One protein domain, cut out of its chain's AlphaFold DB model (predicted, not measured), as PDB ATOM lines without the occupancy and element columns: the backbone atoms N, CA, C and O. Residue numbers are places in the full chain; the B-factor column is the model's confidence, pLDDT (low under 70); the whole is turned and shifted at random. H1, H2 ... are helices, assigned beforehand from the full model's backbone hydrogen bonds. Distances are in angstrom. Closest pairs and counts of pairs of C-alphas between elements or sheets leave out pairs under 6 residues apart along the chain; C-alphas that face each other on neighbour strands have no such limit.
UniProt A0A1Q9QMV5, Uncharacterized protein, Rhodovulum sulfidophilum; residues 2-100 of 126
ATOM      1  N   SER A   2     -31.805 -19.592  50.424       92.94
ATOM      2  CA  SER A   2     -31.796 -18.149  50.709       92.94
ATOM      3  C   SER A   2     -32.265 -17.785  52.123       92.94
ATOM      4  O   SER A   2     -31.671 -16.893  52.717       92.94
ATOM      5  N   GLY A   3     -33.237 -18.505  52.700       92.75
ATOM      6  CA  GLY A   3     -33.674 -18.285  54.088       92.75
ATOM      7  C   GLY A   3     -32.540 -18.467  55.103       92.75
ATOM      8  O   GLY A   3     -32.226 -17.549  55.852       92.75
ATOM      9  N   ARG A   4     -31.820 -19.596  55.043       93.31
ATOM     10  CA  ARG A   4     -30.632 -19.837  55.891       93.31
ATOM     11  C   ARG A   4     -29.539 -18.788  55.700       93.31
ATOM     12  O   ARG A   4     -28.903 -18.373  56.664       93.31
ATOM     13  N   ALA A   5     -29.305 -18.363  54.457       95.88
ATOM     14  CA  ALA A   5     -28.337 -17.307  54.175       95.88
ATOM     15  C   ALA A   5     -28.766 -15.963  54.793       95.88
ATOM     16  O   ALA A   5     -27.915 -15.244  55.310       95.88
ATOM     17  N   ALA A   6     -30.066 -15.647  54.781       95.94
ATOM     18  CA  ALA A   6     -30.628 -14.464  55.428       95.94
ATOM     19  C   ALA A   6     -30.468 -14.514  56.955       95.94
ATOM     20  O   ALA A   6     -29.995 -13.541  57.538       95.94
ATOM     21  N   GLU A   7     -30.776 -15.649  57.593       94.69
ATOM     22  CA  GLU A   7     -30.556 -15.850  59.034       94.69
ATOM     23  C   GLU A   7     -29.089 -15.616  59.398       94.69
ATOM     24  O   GLU A   7     -28.782 -14.762  60.223       94.69
ATOM     25  N   ARG A   8     -28.160 -16.264  58.686       94.88
ATOM     26  CA  ARG A   8     -26.724 -16.069  58.913       94.88
ATOM     27  C   ARG A   8     -26.281 -14.617  58.709       94.88
ATOM     28  O   ARG A   8     -25.419 -14.134  59.438       94.88
ATOM     29  N   LEU A   9     -26.838 -13.916  57.721       96.00
ATOM     30  CA  LEU A   9     -26.496 -12.524  57.415       96.00
ATOM     31  C   LEU A   9     -27.019 -11.525  58.461       96.00
ATOM     32  O   LEU A   9     -26.356 -10.518  58.738       96.00
ATOM     33  N   VAL A  10     -28.221 -11.759  58.988       95.25
ATOM     34  CA  VAL A  10     -28.937 -10.812  59.858       95.25
ATOM     35  C   VAL A  10     -28.769 -11.164  61.336       95.25
ATOM     36  O   VAL A  10     -28.519 -10.270  62.139       95.25
ATOM     37  N   LEU A  11     -28.861 -12.447  61.682       93.62
ATOM     38  CA  LEU A  11     -28.836 -12.973  63.050       93.62
ATOM     39  C   LEU A  11     -27.455 -13.501  63.467       93.62
ATOM     40  O   LEU A  11     -27.225 -13.746  64.647       93.62
ATOM     41  N   GLY A  12     -26.530 -13.685  62.520       93.50
ATOM     42  CA  GLY A  12     -25.175 -14.192  62.776       93.50
ATOM     43  C   GLY A  12     -25.081 -15.712  62.935       93.50
ATOM     44  O   GLY A  12     -23.984 -16.262  62.857       93.50
ATOM     45  N   ASP A  13     -26.214 -16.399  63.072       91.62
ATOM     46  CA  ASP A  13     -26.310 -17.856  63.099       91.62
ATOM     47  C   ASP A  13     -27.562 -18.339  62.346       91.62
ATOM     48  O   ASP A  13     -28.399 -17.549  61.915       91.62
ATOM     49  N   ILE A  14     -27.652 -19.647  62.139       89.94
ATOM     50  CA  ILE A  14     -28.737 -20.344  61.445       89.94
ATOM     51  C   ILE A  14     -29.681 -21.015  62.440       89.94
ATOM     52  O   ILE A  14     -29.248 -21.556  63.454       89.94
ATOM     53  N   SER A  15     -30.966 -21.068  62.101       87.00
ATOM     54  CA  SER A  15     -31.949 -21.831  62.865       87.00
ATOM     55  C   SER A  15     -32.157 -23.242  62.288       87.00
ATOM     56  O   SER A  15     -31.650 -23.603  61.213       87.00
ATOM     57  N   GLY A  16     -32.913 -24.066  63.021       82.88
ATOM     58  CA  GLY A  16     -33.363 -25.388  62.573       82.88
ATOM     59  C   GLY A  16     -34.518 -25.355  61.564       82.88
ATOM     60  O   GLY A  16     -34.774 -26.371  60.922       82.88
ATOM     61  N   GLY A  17     -35.172 -24.202  61.360       81.06
ATOM     62  CA  GLY A  17     -36.438 -24.105  60.616       81.06
ATOM     63  C   GLY A  17     -36.357 -24.509  59.139       81.06
ATOM     64  O   GLY A  17     -37.365 -24.814  58.517       81.06
ATOM     65  N   ALA A  18     -35.156 -24.572  58.568       78.62
ATOM     66  CA  ALA A  18     -34.948 -24.980  57.182       78.62
ATOM     67  C   ALA A  18     -34.763 -26.499  56.973       78.62
ATOM     68  O   ALA A  18     -34.488 -26.894  55.841       78.62
ATOM     69  N   GLY A  19     -34.831 -27.338  58.018       78.25
ATOM     70  CA  GLY A  19     -34.439 -28.756  57.931       78.25
ATOM     71  C   GLY A  19     -35.271 -29.754  58.738       78.25
ATOM     72  O   GLY A  19     -34.778 -30.848  59.000       78.25
ATOM     73  N   GLU A  20     -36.478 -29.392  59.171       75.06
ATOM     74  CA  GLU A  20     -37.225 -30.187  60.158       75.06
ATOM     75  C   GLU A  20     -38.040 -31.348  59.551       75.06
ATOM     76  O   GLU A  20     -38.289 -32.346  60.224       75.06
ATOM     77  N   ASP A  21     -38.381 -31.289  58.260       83.56
ATOM     78  CA  ASP A  21     -39.163 -32.327  57.580       83.56
ATOM     79  C   ASP A  21     -38.703 -32.602  56.130       83.56
ATOM     80  O   ASP A  21     -37.697 -32.077  55.642       83.56
ATOM     81  N   ARG A  22     -39.430 -33.489  55.434       81.12
ATOM     82  CA  ARG A  22     -39.140 -33.881  54.041       81.12
ATOM     83  C   ARG A  22     -39.486 -32.803  53.014       81.12
ATOM     84  O   ARG A  22     -38.984 -32.879  51.896       81.12
ATOM     85  N   GLU A  23     -40.331 -31.849  53.381       84.19
ATOM     86  CA  GLU A  23     -40.735 -30.723  52.536       84.19
ATOM     87  C   GLU A  23     -39.868 -29.486  52.802       84.19
ATOM     88  O   GLU A  23     -39.957 -28.490  52.089       84.19
ATOM     89  N   SER A  24     -38.969 -29.573  53.785       89.69
ATOM     90  CA  SER A  24     -38.055 -28.507  54.145       89.69
ATOM     91  C   SER A  24     -37.150 -28.102  52.985       89.69
ATOM     92  O   SER A  24     -36.682 -28.921  52.186       89.69
ATOM     93  N   ASP A  25     -36.818 -26.813  52.957       91.50
ATOM     94  CA  ASP A  25     -35.880 -26.211  52.011       91.50
ATOM     95  C   ASP A  25     -34.584 -27.022  51.851       91.50
ATOM     96  O   ASP A  25     -34.050 -27.142  50.744       91.50
ATOM     97  N   LEU A  26     -34.041 -27.556  52.952       92.88
ATOM     98  CA  LEU A  26     -32.806 -28.331  52.933       92.88
ATOM     99  C   LEU A  26     -33.003 -29.716  52.304       92.88
ATOM    100  O   LEU A  26     -32.135 -30.160  51.546       92.88
ATOM    101  N   ALA A  27     -34.128 -30.383  52.578       93.50
ATOM    102  CA  ALA A  27     -34.471 -31.664  51.967       93.50
ATOM    103  C   ALA A  27     -34.697 -31.510  50.455       93.50
ATOM    104  O   ALA A  27     -34.098 -32.247  49.664       93.50
ATOM    105  N   LEU A  28     -35.466 -30.496  50.044       94.31
ATOM    106  CA  LEU A  28     -35.731 -30.189  48.638       94.31
ATOM    107  C   LEU A  28     -34.448 -29.830  47.880       94.31
ATOM    108  O   LEU A  28     -34.176 -30.388  46.815       94.31
ATOM    109  N   ALA A  29     -33.607 -28.959  48.446       96.12
ATOM    110  CA  ALA A  29     -32.342 -28.583  47.819       96.12
ATOM    111  C   ALA A  29     -31.373 -29.774  47.706       96.12
ATOM    112  O   ALA A  29     -30.667 -29.901  46.705       96.12
ATOM    113  N   THR A  30     -31.351 -30.662  48.704       96.12
ATOM    114  CA  THR A  30     -30.554 -31.898  48.663       96.12
ATOM    115  C   THR A  30     -31.036 -32.831  47.555       96.12
ATOM    116  O   THR A  30     -30.225 -33.309  46.763       96.12
ATOM    117  N   SER A  31     -32.351 -33.050  47.473       95.75
ATOM    118  CA  SER A  31     -32.974 -33.877  46.436       95.75
ATOM    119  C   SER A  31     -32.652 -33.358  45.035       95.75
ATOM    120  O   SER A  31     -32.224 -34.129  44.179       95.75
ATOM    121  N   LEU A  32     -32.745 -32.042  44.819       96.81
ATOM    122  CA  LEU A  32     -32.422 -31.429  43.530       96.81
ATOM    123  C   LEU A  32     -30.966 -31.680  43.116       96.81
ATOM    124  O   LEU A  32     -30.713 -32.048  41.973       96.81
ATOM    125  N   VAL A  33     -30.003 -31.525  44.032       97.31
ATOM    126  CA  VAL A  33     -28.588 -31.803  43.722       97.31
ATOM    127  C   VAL A  33     -28.390 -33.266  43.319       97.31
ATOM    128  O   VAL A  33     -27.681 -33.538  42.352       97.31
ATOM    129  N   LEU A  34     -29.033 -34.199  44.022       97.25
ATOM    130  CA  LEU A  34     -28.934 -35.626  43.718       97.25
ATOM    131  C   LEU A  34     -29.578 -35.974  42.372       97.25
ATOM    132  O   LEU A  34     -28.969 -36.706  41.597       97.25
ATOM    133  N   GLN A  35     -30.738 -35.401  42.045       96.69
ATOM    134  CA  GLN A  35     -31.373 -35.561  40.731       96.69
ATOM    135  C   GLN A  35     -30.491 -34.999  39.609       96.69
ATOM    136  O   GLN A  35     -30.311 -35.642  38.577       96.69
ATOM    137  N   MET A  36     -29.877 -33.827  39.813       96.62
ATOM    138  CA  MET A  36     -28.932 -33.253  38.849       96.62
ATOM    139  C   MET A  36     -27.730 -34.169  38.606       96.62
ATOM    140  O   MET A  36     -27.320 -34.344  37.460       96.62
ATOM    141  N   ASP A  37     -27.161 -34.734  39.673       95.31
ATOM    142  CA  ASP A  37     -26.000 -35.617  39.582       95.31
ATOM    143  C   ASP A  37     -26.360 -37.004  39.013       95.31
ATOM    144  O   ASP A  37     -25.526 -37.578  38.321       95.31
ATOM    145  N   ARG A  38     -27.554 -37.553  39.276       96.00
ATOM    146  CA  ARG A  38     -27.882 -38.966  38.987       96.00
ATOM    147  C   ARG A  38     -28.886 -39.202  37.865       96.00
ATOM    148  O   ARG A  38     -28.894 -40.296  37.313       96.00
ATOM    149  N   GLU A  39     -29.756 -38.246  37.565       96.50
ATOM    150  CA  GLU A  39     -30.920 -38.485  36.699       96.50
ATOM    151  C   GLU A  39     -30.972 -37.537  35.503       96.50
ATOM    152  O   GLU A  39     -31.294 -37.963  34.400       96.50
ATOM    153  N   LEU A  40     -30.635 -36.262  35.707       95.62
ATOM    154  CA  LEU A  40     -30.798 -35.212  34.691       95.62
ATOM    155  C   LEU A  40     -29.546 -34.975  33.841       95.62
ATOM    156  O   LEU A  40     -29.582 -34.204  32.889       95.62
ATOM    157  N   GLY A  41     -28.421 -35.560  34.242       93.00
ATOM    158  CA  GLY A  41     -27.121 -35.374  33.608       93.00
ATOM    159  C   GLY A  41     -26.529 -33.962  33.684       93.00
ATOM    160  O   GLY A  41     -25.620 -33.600  32.943       93.00
ATOM    161  N   LEU A  42     -27.008 -33.150  34.629       94.31
ATOM    162  CA  LEU A  42     -26.560 -31.767  34.850       94.31
ATOM    163  C   LEU A  42     -25.428 -31.664  35.885       94.31
ATOM    164  O   LEU A  42     -25.046 -30.570  36.318       94.31
ATOM    165  N   GLY A  43     -24.935 -32.811  36.345       91.81
ATOM    166  CA  GLY A  43     -24.051 -32.923  37.490       91.81
ATOM    167  C   GLY A  43     -22.773 -33.700  37.202       91.81
ATOM    168  O   GLY A  43     -22.151 -33.563  36.154       91.81
ATOM    169  N   CYS A  44     -22.299 -34.454  38.190       92.25
ATOM    170  CA  CYS A  44     -20.984 -35.101  38.140       92.25
ATOM    171  C   CYS A  44     -20.859 -36.241  37.155       92.25
ATOM    172  O   CYS A  44     -19.754 -36.500  36.686       92.25
ATOM    173  N   ASN A  45     -21.969 -36.919  36.892       92.31
ATOM    174  CA  ASN A  45     -21.977 -38.134  36.095       92.31
ATOM    175  C   ASN A  45     -22.206 -37.848  34.606       92.31
ATOM    176  O   ASN A  45     -22.280 -38.794  33.827       92.31
ATOM    177  N   GLY A  46     -22.280 -36.565  34.213       91.00
ATOM    178  CA  GLY A  46     -22.549 -36.157  32.833       91.00
ATOM    179  C   GLY A  46     -23.806 -36.842  32.318       91.00
ATOM    180  O   GLY A  46     -24.779 -36.948  33.048       91.00
ATOM    181  N   ASP A  47     -23.756 -37.406  31.119       93.06
ATOM    182  CA  ASP A  47     -24.916 -38.025  30.461       93.06
ATOM    183  C   ASP A  47     -25.378 -39.369  31.080       93.06
ATOM    184  O   ASP A  47     -26.233 -40.057  30.523       93.06
ATOM    185  N   GLY A  48     -24.808 -39.791  32.215       92.88
ATOM    186  CA  GLY A  48     -25.159 -41.043  32.885       92.88
ATOM    187  C   GLY A  48     -26.454 -40.965  33.703       92.88
ATOM    188  O   GLY A  48     -26.587 -40.119  34.586       92.88
ATOM    189  N   TRP A  49     -27.367 -41.921  33.488       95.06
ATOM    190  CA  TRP A  49     -28.540 -42.144  34.341       95.06
ATOM    191  C   TRP A  49     -28.266 -43.264  35.357       95.06
ATOM    192  O   TRP A  49     -28.047 -44.419  34.993       95.06
ATOM    193  N   LEU A  50     -28.276 -42.919  36.643       93.69
ATOM    194  CA  LEU A  50     -28.026 -43.812  37.784       93.69
ATOM    195  C   LEU A  50     -29.290 -44.081  38.614       93.69
ATOM    196  O   LEU A  50     -29.226 -44.755  39.646       93.69
ATOM    197  N   GLY A  51     -30.419 -43.515  38.190       93.88
ATOM    198  CA  GLY A  51     -31.704 -43.600  38.868       93.88
ATOM    199  C   GLY A  51     -31.786 -42.835  40.197       93.88
ATOM    200  O   GLY A  51     -30.790 -42.254  40.662       93.88
ATOM    201  N   PRO A  52     -32.977 -42.851  40.822       94.12
ATOM    202  CA  PRO A  52     -33.265 -42.094  42.034       94.12
ATOM    203  C   PRO A  52     -32.310 -42.408  43.183       94.12
ATOM    204  O   PRO A  52     -31.880 -43.547  43.379       94.12
ATOM    205  N   SER A  53     -31.980 -41.391  43.976       91.69
ATOM    206  CA  SER A  53     -31.135 -41.567  45.156       91.69
ATOM    207  C   SER A  53     -31.903 -42.167  46.334       91.69
ATOM    208  O   SER A  53     -32.941 -41.641  46.738       91.69
ATOM    209  N   GLU A  54     -31.321 -43.169  46.985       92.69
ATOM    210  CA  GLU A  54     -31.737 -43.608  48.317       92.69
ATOM    211  C   GLU A  54     -30.849 -42.939  49.378       92.69
ATOM    212  O   GLU A  54     -29.662 -43.244  49.481       92.69
ATOM    213  N   MET A  55     -31.412 -42.043  50.199       89.06
ATOM    214  CA  MET A  55     -30.648 -41.221  51.161       89.06
ATOM    215  C   MET A  55     -29.755 -42.042  52.109       89.06
ATOM    216  O   MET A  55     -28.653 -41.624  52.458       89.06
ATOM    217  N   GLN A  56     -30.214 -43.234  52.504       91.19
ATOM    218  CA  GLN A  56     -29.482 -44.144  53.395       91.19
ATOM    219  C   GLN A  56     -28.273 -44.808  52.720       91.19
ATOM    220  O   GLN A  56     -27.379 -45.292  53.409       91.19
ATOM    221  N   ARG A  57     -28.238 -44.830  51.383       93.56
ATOM    222  CA  ARG A  57     -27.208 -45.496  50.574       93.56
ATOM    223  C   ARG A  57     -26.242 -44.524  49.907       93.56
ATOM    224  O   ARG A  57     -25.396 -44.960  49.134       93.56
ATOM    225  N   LEU A  58     -26.348 -43.226  50.205       95.38
ATOM    226  CA  LEU A  58     -25.421 -42.237  49.665       95.38
ATOM    227  C   LEU A  58     -23.992 -42.556  50.100       95.38
ATOM    228  O   LEU A  58     -23.693 -42.689  51.292       95.38
ATOM    229  N   THR A  59     -23.104 -42.610  49.119       95.38
ATOM    230  CA  THR A  59     -21.665 -42.692  49.342       95.38
ATOM    231  C   THR A  59     -21.155 -41.417  50.018       95.38
ATOM    232  O   THR A  59     -21.759 -40.342  49.922       95.38
ATOM    233  N   GLU A  60     -20.002 -41.489  50.688       96.50
ATOM    234  CA  GLU A  60     -19.391 -40.284  51.266       96.50
ATOM    235  C   GLU A  60     -19.049 -39.233  50.203       96.50
ATOM    236  O   GLU A  60     -19.162 -38.036  50.468       96.50
ATOM    237  N   GLN A  61     -18.709 -39.659  48.986       94.94
ATOM    238  CA  GLN A  61     -18.459 -38.755  47.868       94.94
ATOM    239  C   GLN A  61     -19.728 -37.989  47.461       94.94
ATOM    240  O   GLN A  61     -19.679 -36.769  47.301       94.94
ATOM    241  N   GLU A  62     -20.875 -38.668  47.363       95.69
ATOM    242  CA  GLU A  62     -22.165 -38.020  47.090       95.69
ATOM    243  C   GLU A  62     -22.543 -37.043  48.207       95.69
ATOM    244  O   GLU A  62     -22.882 -35.891  47.931       95.69
ATOM    245  N   LYS A  63     -22.390 -37.437  49.479       97.12
ATOM    246  CA  LYS A  63     -22.651 -36.541  50.622       97.12
ATOM    247  C   LYS A  63     -21.755 -35.302  50.597       97.12
ATOM    248  O   LYS A  63     -22.222 -34.191  50.845       97.12
ATOM    249  N   GLN A  64     -20.463 -35.467  50.310       97.00
ATOM    250  CA  GLN A  64     -19.530 -34.347  50.174       97.00
ATOM    251  C   GLN A  64     -19.937 -33.415  49.035       97.00
ATOM    252  O   GLN A  64     -19.896 -32.195  49.201       97.00
ATOM    253  N   ARG A  65     -20.377 -33.972  47.905       95.38
ATOM    254  CA  ARG A  65     -20.810 -33.184  46.755       95.38
ATOM    255  C   ARG A  65     -22.082 -32.396  47.031       95.38
ATOM    256  O   ARG A  65     -22.109 -31.198  46.749       95.38
ATOM    257  N   VAL A  66     -23.074 -33.021  47.666       97.31
ATOM    258  CA  VAL A  66     -24.275 -32.340  48.170       97.31
ATOM    259  C   VAL A  66     -23.872 -31.172  49.069       97.31
ATOM    260  O   VAL A  66     -24.236 -30.031  48.786       97.31
ATOM    261  N   ARG A  67     -23.039 -31.412  50.093       96.75
ATOM    262  CA  ARG A  67     -22.550 -30.348  50.991       96.75
ATOM    263  C   ARG A  67     -21.862 -29.214  50.228       96.75
ATOM    264  O   ARG A  67     -22.129 -28.044  50.498       96.75
ATOM    265  N   ALA A  68     -21.004 -29.538  49.263       97.12
ATOM    266  CA  ALA A  68     -20.282 -28.546  48.472       97.12
ATOM    267  C   ALA A  68     -21.221 -27.684  47.610       97.12
ATOM    268  O   ALA A  68     -21.076 -26.457  47.585       97.12
ATOM    269  N   LYS A  69     -22.199 -28.303  46.936       97.56
ATOM    270  CA  LYS A  69     -23.188 -27.617  46.089       97.56
ATOM    271  C   LYS A  69     -24.136 -26.747  46.907       97.56
ATOM    272  O   LYS A  69     -24.329 -25.583  46.561       97.56
ATOM    273  N   LEU A  70     -24.652 -27.262  48.021       97.12
ATOM    274  CA  LEU A  70     -25.491 -26.483  48.934       97.12
ATOM    275  C   LEU A  70     -24.717 -25.305  49.527       97.12
ATOM    276  O   LEU A  70     -25.208 -24.181  49.498       97.12
ATOM    277  N   GLY A  71     -23.473 -25.521  49.964       96.62
ATOM    278  CA  GLY A  71     -22.611 -24.441  50.441       96.62
ATOM    279  C   GLY A  71     -22.312 -23.394  49.363       96.62
ATOM    280  O   GLY A  71     -22.243 -22.204  49.660       96.62
ATOM    281  N   GLN A  72     -22.161 -23.797  48.096       97.25
ATOM    282  CA  GLN A  72     -22.019 -22.855  46.982       97.25
ATOM    283  C   GLN A  72     -23.295 -22.031  46.770       97.25
ATOM    284  O   GLN A  72     -23.204 -20.814  46.606       97.25
ATOM    285  N   ALA A  73     -24.464 -22.673  46.771       97.00
ATOM    286  CA  ALA A  73     -25.750 -21.993  46.641       97.00
ATOM    287  C   ALA A  73     -25.986 -21.013  47.801       97.00
ATOM    288  O   ALA A  73     -26.393 -19.878  47.571       97.00
ATOM    289  N   GLU A  74     -25.653 -21.415  49.029       96.25
ATOM    290  CA  GLU A  74     -25.739 -20.553  50.207       96.25
ATOM    291  C   GLU A  74     -24.811 -19.341  50.097       96.25
ATOM    292  O   GLU A  74     -25.263 -18.225  50.307       96.25
ATOM    293  N   ARG A  75     -23.542 -19.521  49.694       96.88
ATOM    294  CA  ARG A  75     -22.612 -18.395  49.489       96.88
ATOM    295  C   ARG A  75     -23.110 -17.414  48.429       96.88
ATOM    296  O   ARG A  75     -22.983 -16.207  48.616       96.88
ATOM    297  N   LYS A  76     -23.688 -17.916  47.332       97.44
ATOM    298  CA  LYS A  76     -24.304 -17.067  46.298       97.44
ATOM    299  C   LYS A  76     -25.485 -16.275  46.862       97.44
ATOM    300  O   LYS A  76     -25.554 -15.069  46.650       97.44
ATOM    301  N   ALA A  77     -26.372 -16.934  47.607       97.00
ATOM    302  CA  ALA A  77     -27.499 -16.274  48.258       97.00
ATOM    303  C   ALA A  77     -27.031 -15.237  49.290       97.00
ATOM    304  O   ALA A  77     -27.537 -14.122  49.300       97.00
ATOM    305  N   TYR A  78     -26.020 -15.562  50.097       96.56
ATOM    306  CA  TYR A  78     -25.426 -14.648  51.071       96.56
ATOM    307  C   TYR A  78     -24.863 -13.393  50.398       96.56
ATOM    308  O   TYR A  78     -25.143 -12.288  50.846       96.56
ATOM    309  N   ALA A  79     -24.115 -13.542  49.299       96.19
ATOM    310  CA  ALA A  79     -23.578 -12.403  48.554       96.19
ATOM    311  C   ALA A  79     -24.693 -11.523  47.959       96.19
ATOM    312  O   ALA A  79     -24.650 -10.298  48.089       96.19
ATOM    313  N   LEU A  80     -25.715 -12.144  47.357       94.25
ATOM    314  CA  LEU A  80     -26.869 -11.436  46.800       94.25
ATOM    315  C   LEU A  80     -27.617 -10.647  47.881       94.25
ATOM    316  O   LEU A  80     -27.847  -9.449  47.723       94.25
ATOM    317  N   LEU A  81     -27.957 -11.303  48.992       95.25
ATOM    318  CA  LEU A  81     -28.665 -10.686  50.113       95.25
ATOM    319  C   LEU A  81     -27.806  -9.624  50.809       95.25
ATOM    320  O   LEU A  81     -28.323  -8.581  51.192       95.25
ATOM    321  N   GLY A  82     -26.495  -9.848  50.919       95.31
ATOM    322  CA  GLY A  82     -25.544  -8.912  51.518       95.31
ATOM    323  C   GLY A  82     -25.530  -7.558  50.813       95.31
ATOM    324  O   GLY A  82     -25.557  -6.527  51.478       95.31
ATOM    325  N   SER A  83     -25.596  -7.549  49.477       92.88
ATOM    326  CA  SER A  83     -25.683  -6.309  48.687       92.88
ATOM    327  C   SER A  83     -26.975  -5.506  48.916       92.88
ATOM    328  O   SER A  83     -27.053  -4.345  48.528       92.88
ATOM    329  N   ARG A  84     -27.991  -6.121  49.537       92.00
ATOM    330  CA  ARG A  84     -29.346  -5.576  49.733       92.00
ATOM    331  C   ARG A  84     -29.818  -5.733  51.179       92.00
ATOM    332  O   ARG A  84     -31.020  -5.842  51.429       92.00
ATOM    333  N   LYS A  85     -28.882  -5.784  52.133       94.62
ATOM    334  CA  LYS A  85     -29.185  -6.100  53.535       94.62
ATOM    335  C   LYS A  85     -30.226  -5.145  54.125       94.62
ATOM    336  O   LYS A  85     -31.155  -5.608  54.779       94.62
ATOM    337  N   ASP A  86     -30.112  -3.849  53.848       93.81
ATOM    338  CA  ASP A  86     -31.044  -2.846  54.373       93.81
ATOM    339  C   ASP A  86     -32.463  -3.050  53.826       93.81
ATOM    340  O   ASP A  86     -33.427  -3.053  54.587       93.81
ATOM    341  N   THR A  87     -32.603  -3.323  52.522       94.12
ATOM    342  CA  THR A  87     -33.893  -3.668  51.905       94.12
ATOM    343  C   THR A  87     -34.497  -4.921  52.541       94.12
ATOM    344  O   THR A  87     -35.674  -4.917  52.888       94.12
ATOM    345  N   LEU A  88     -33.696  -5.973  52.749       94.81
ATOM    346  CA  LEU A  88     -34.138  -7.206  53.409       94.81
ATOM    347  C   LEU A  88     -34.671  -6.936  54.825       94.81
ATOM    348  O   LEU A  88     -35.743  -7.423  55.183       94.81
ATOM    349  N   VAL A  89     -33.941  -6.155  55.626       95.75
ATOM    350  CA  VAL A  89     -34.354  -5.784  56.990       95.75
ATOM    351  C   VAL A  89     -35.633  -4.949  56.969       95.75
ATOM    352  O   VAL A  89     -36.543  -5.217  57.751       95.75
ATOM    353  N   ASN A  90     -35.751  -3.988  56.053       95.00
ATOM    354  CA  ASN A  90     -36.932  -3.135  55.964       95.00
ATOM    355  C   ASN A  90     -38.189  -3.914  55.548       95.00
ATOM    356  O   ASN A  90     -39.226  -3.759  56.193       95.00
ATOM    357  N   ILE A  91     -38.084  -4.806  54.553       95.12
ATOM    358  CA  ILE A  91     -39.173  -5.723  54.174       95.12
ATOM    359  C   ILE A  91     -39.576  -6.579  55.378       95.12
ATOM    360  O   ILE A  91     -40.762  -6.740  55.655       95.12
ATOM    361  N   SER A  92     -38.594  -7.112  56.111       94.81
ATOM    362  CA  SER A  92     -38.845  -7.978  57.269       94.81
ATOM    363  C   SER A  92     -39.585  -7.226  58.381       94.81
ATOM    364  O   SER A  92     -40.555  -7.742  58.929       94.81
ATOM    365  N   ASN A  93     -39.180  -5.988  58.677       95.31
ATOM    366  CA  ASN A  93     -39.845  -5.137  59.666       95.31
ATOM    367  C   ASN A  93     -41.294  -4.815  59.274       95.31
ATOM    368  O   ASN A  93     -42.182  -4.882  60.124       95.31
ATOM    369  N   ASP A  94     -41.550  -4.499  58.002       95.06
ATOM    370  CA  ASP A  94     -42.908  -4.248  57.506       95.06
ATOM    371  C   ASP A  94     -43.768  -5.526  57.556       95.06
ATOM    372  O   ASP A  94     -44.919  -5.490  57.999       95.06
ATOM    373  N   LEU A  95     -43.190  -6.682  57.213       95.62
ATOM    374  CA  LEU A  95     -43.874  -7.975  57.280       95.62
ATOM    375  C   LEU A  95     -44.238  -8.371  58.719       95.62
ATOM    376  O   LEU A  95     -45.322  -8.901  58.939       95.62
ATOM    377  N   VAL A  96     -43.396  -8.063  59.713       95.75
ATOM    378  CA  VAL A  96     -43.729  -8.287  61.134       95.75
ATOM    379  C   VAL A  96     -44.975  -7.495  61.549       95.75
ATOM    380  O   VAL A  96     -45.797  -8.012  62.305       95.75
ATOM    381  N   GLN A  97     -45.152  -6.271  61.038       95.25
ATOM    382  CA  GLN A  97     -46.329  -5.447  61.341       95.25
ATOM    383  C   GLN A  97     -47.592  -5.936  60.619       95.25
ATOM    384  O   GLN A  97     -48.680  -5.925  61.194       95.25
ATOM    385  N   ARG A  98     -47.461  -6.373  59.361       93.81
ATOM    386  CA  ARG A  98     -48.600  -6.729  58.491       93.81
ATOM    387  C   ARG A  98     -48.989  -8.205  58.529       93.81
ATOM    388  O   ARG A  98     -50.082  -8.541  58.086       93.81
ATOM    389  N   ARG A  99     -48.110  -9.075  59.038       93.62
ATOM    390  CA  ARG A  99     -48.136 -10.553  58.979       93.62
ATOM    391  C   ARG A  99     -48.040 -11.160  57.584       93.62
ATOM    392  O   ARG A  99     -47.433 -12.214  57.435       93.62
ATOM    393  N   GLU A 100     -48.611 -10.513  56.579       94.25
ATOM    394  CA  GLU A 100     -48.617 -10.987  55.202       94.25
ATOM    395  C   GLU A 100     -48.294  -9.845  54.240       94.25
ATOM    396  O   GLU A 100     -48.622  -8.679  54.472       94.25
TER     397      GLU A 100
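What this domain is: This is residues 2 to 100 of the 126 residues of an uncharacterized protein of Rhodovulum sulfidophilum (UniProt A0A1Q9QMV5). The long helix H3 is the spine of an elongated model; H1 crosses its later half, H2 its earlier half, and H4 turns off near its end, residues 90 to 100 sticking out. The 99 printed residues hold four named helices, H1 to H4 in order, and no named strand: all helix. The whole is loose, with a radius of gyration of the C-alphas of 16.4 A, spanning 49 by 27 by 22 A.

How they stand to each other: Look at H1, residues 2 to 11: it touches H3, residues 60 to 82, with 74 to 82 alone, at a steep tilt of 61 degrees; the C-alphas of Ala 5 and Tyr 78 are closest, 5.0 A. H2, residues 25 to 38, touches H3 at a steep tilt of 55 degrees, opposite ways, closest at C-alphas Val 33 and Val 66, 6.2 A. H4, residues 85 to 98, only just touches H1, with 3 pairs of C-alphas within 8 A, closest Val 10 and Lys 85, 7.9 A. In H1, H2, H3 and H4 every O i to N i+4 pair is within hydrogen-bond range.

Where its parts are: Find C-alpha 2 at (-31.796, -18.149, 50.709), where H1 begins, 13.7 A long. H2 runs 19.9 A, H3 32.0 A, and H4 20.0 A to C-alpha 98 at (-48.600, -6.729, 58.491).

The domain as a whole: The farthest C-alphas, Gly 48 and Gln 97, are 50.2 A apart. The printed part has no cut; links H1 to H2 and H2 to H3 are long. No printed residue is under 70 in pLDDT.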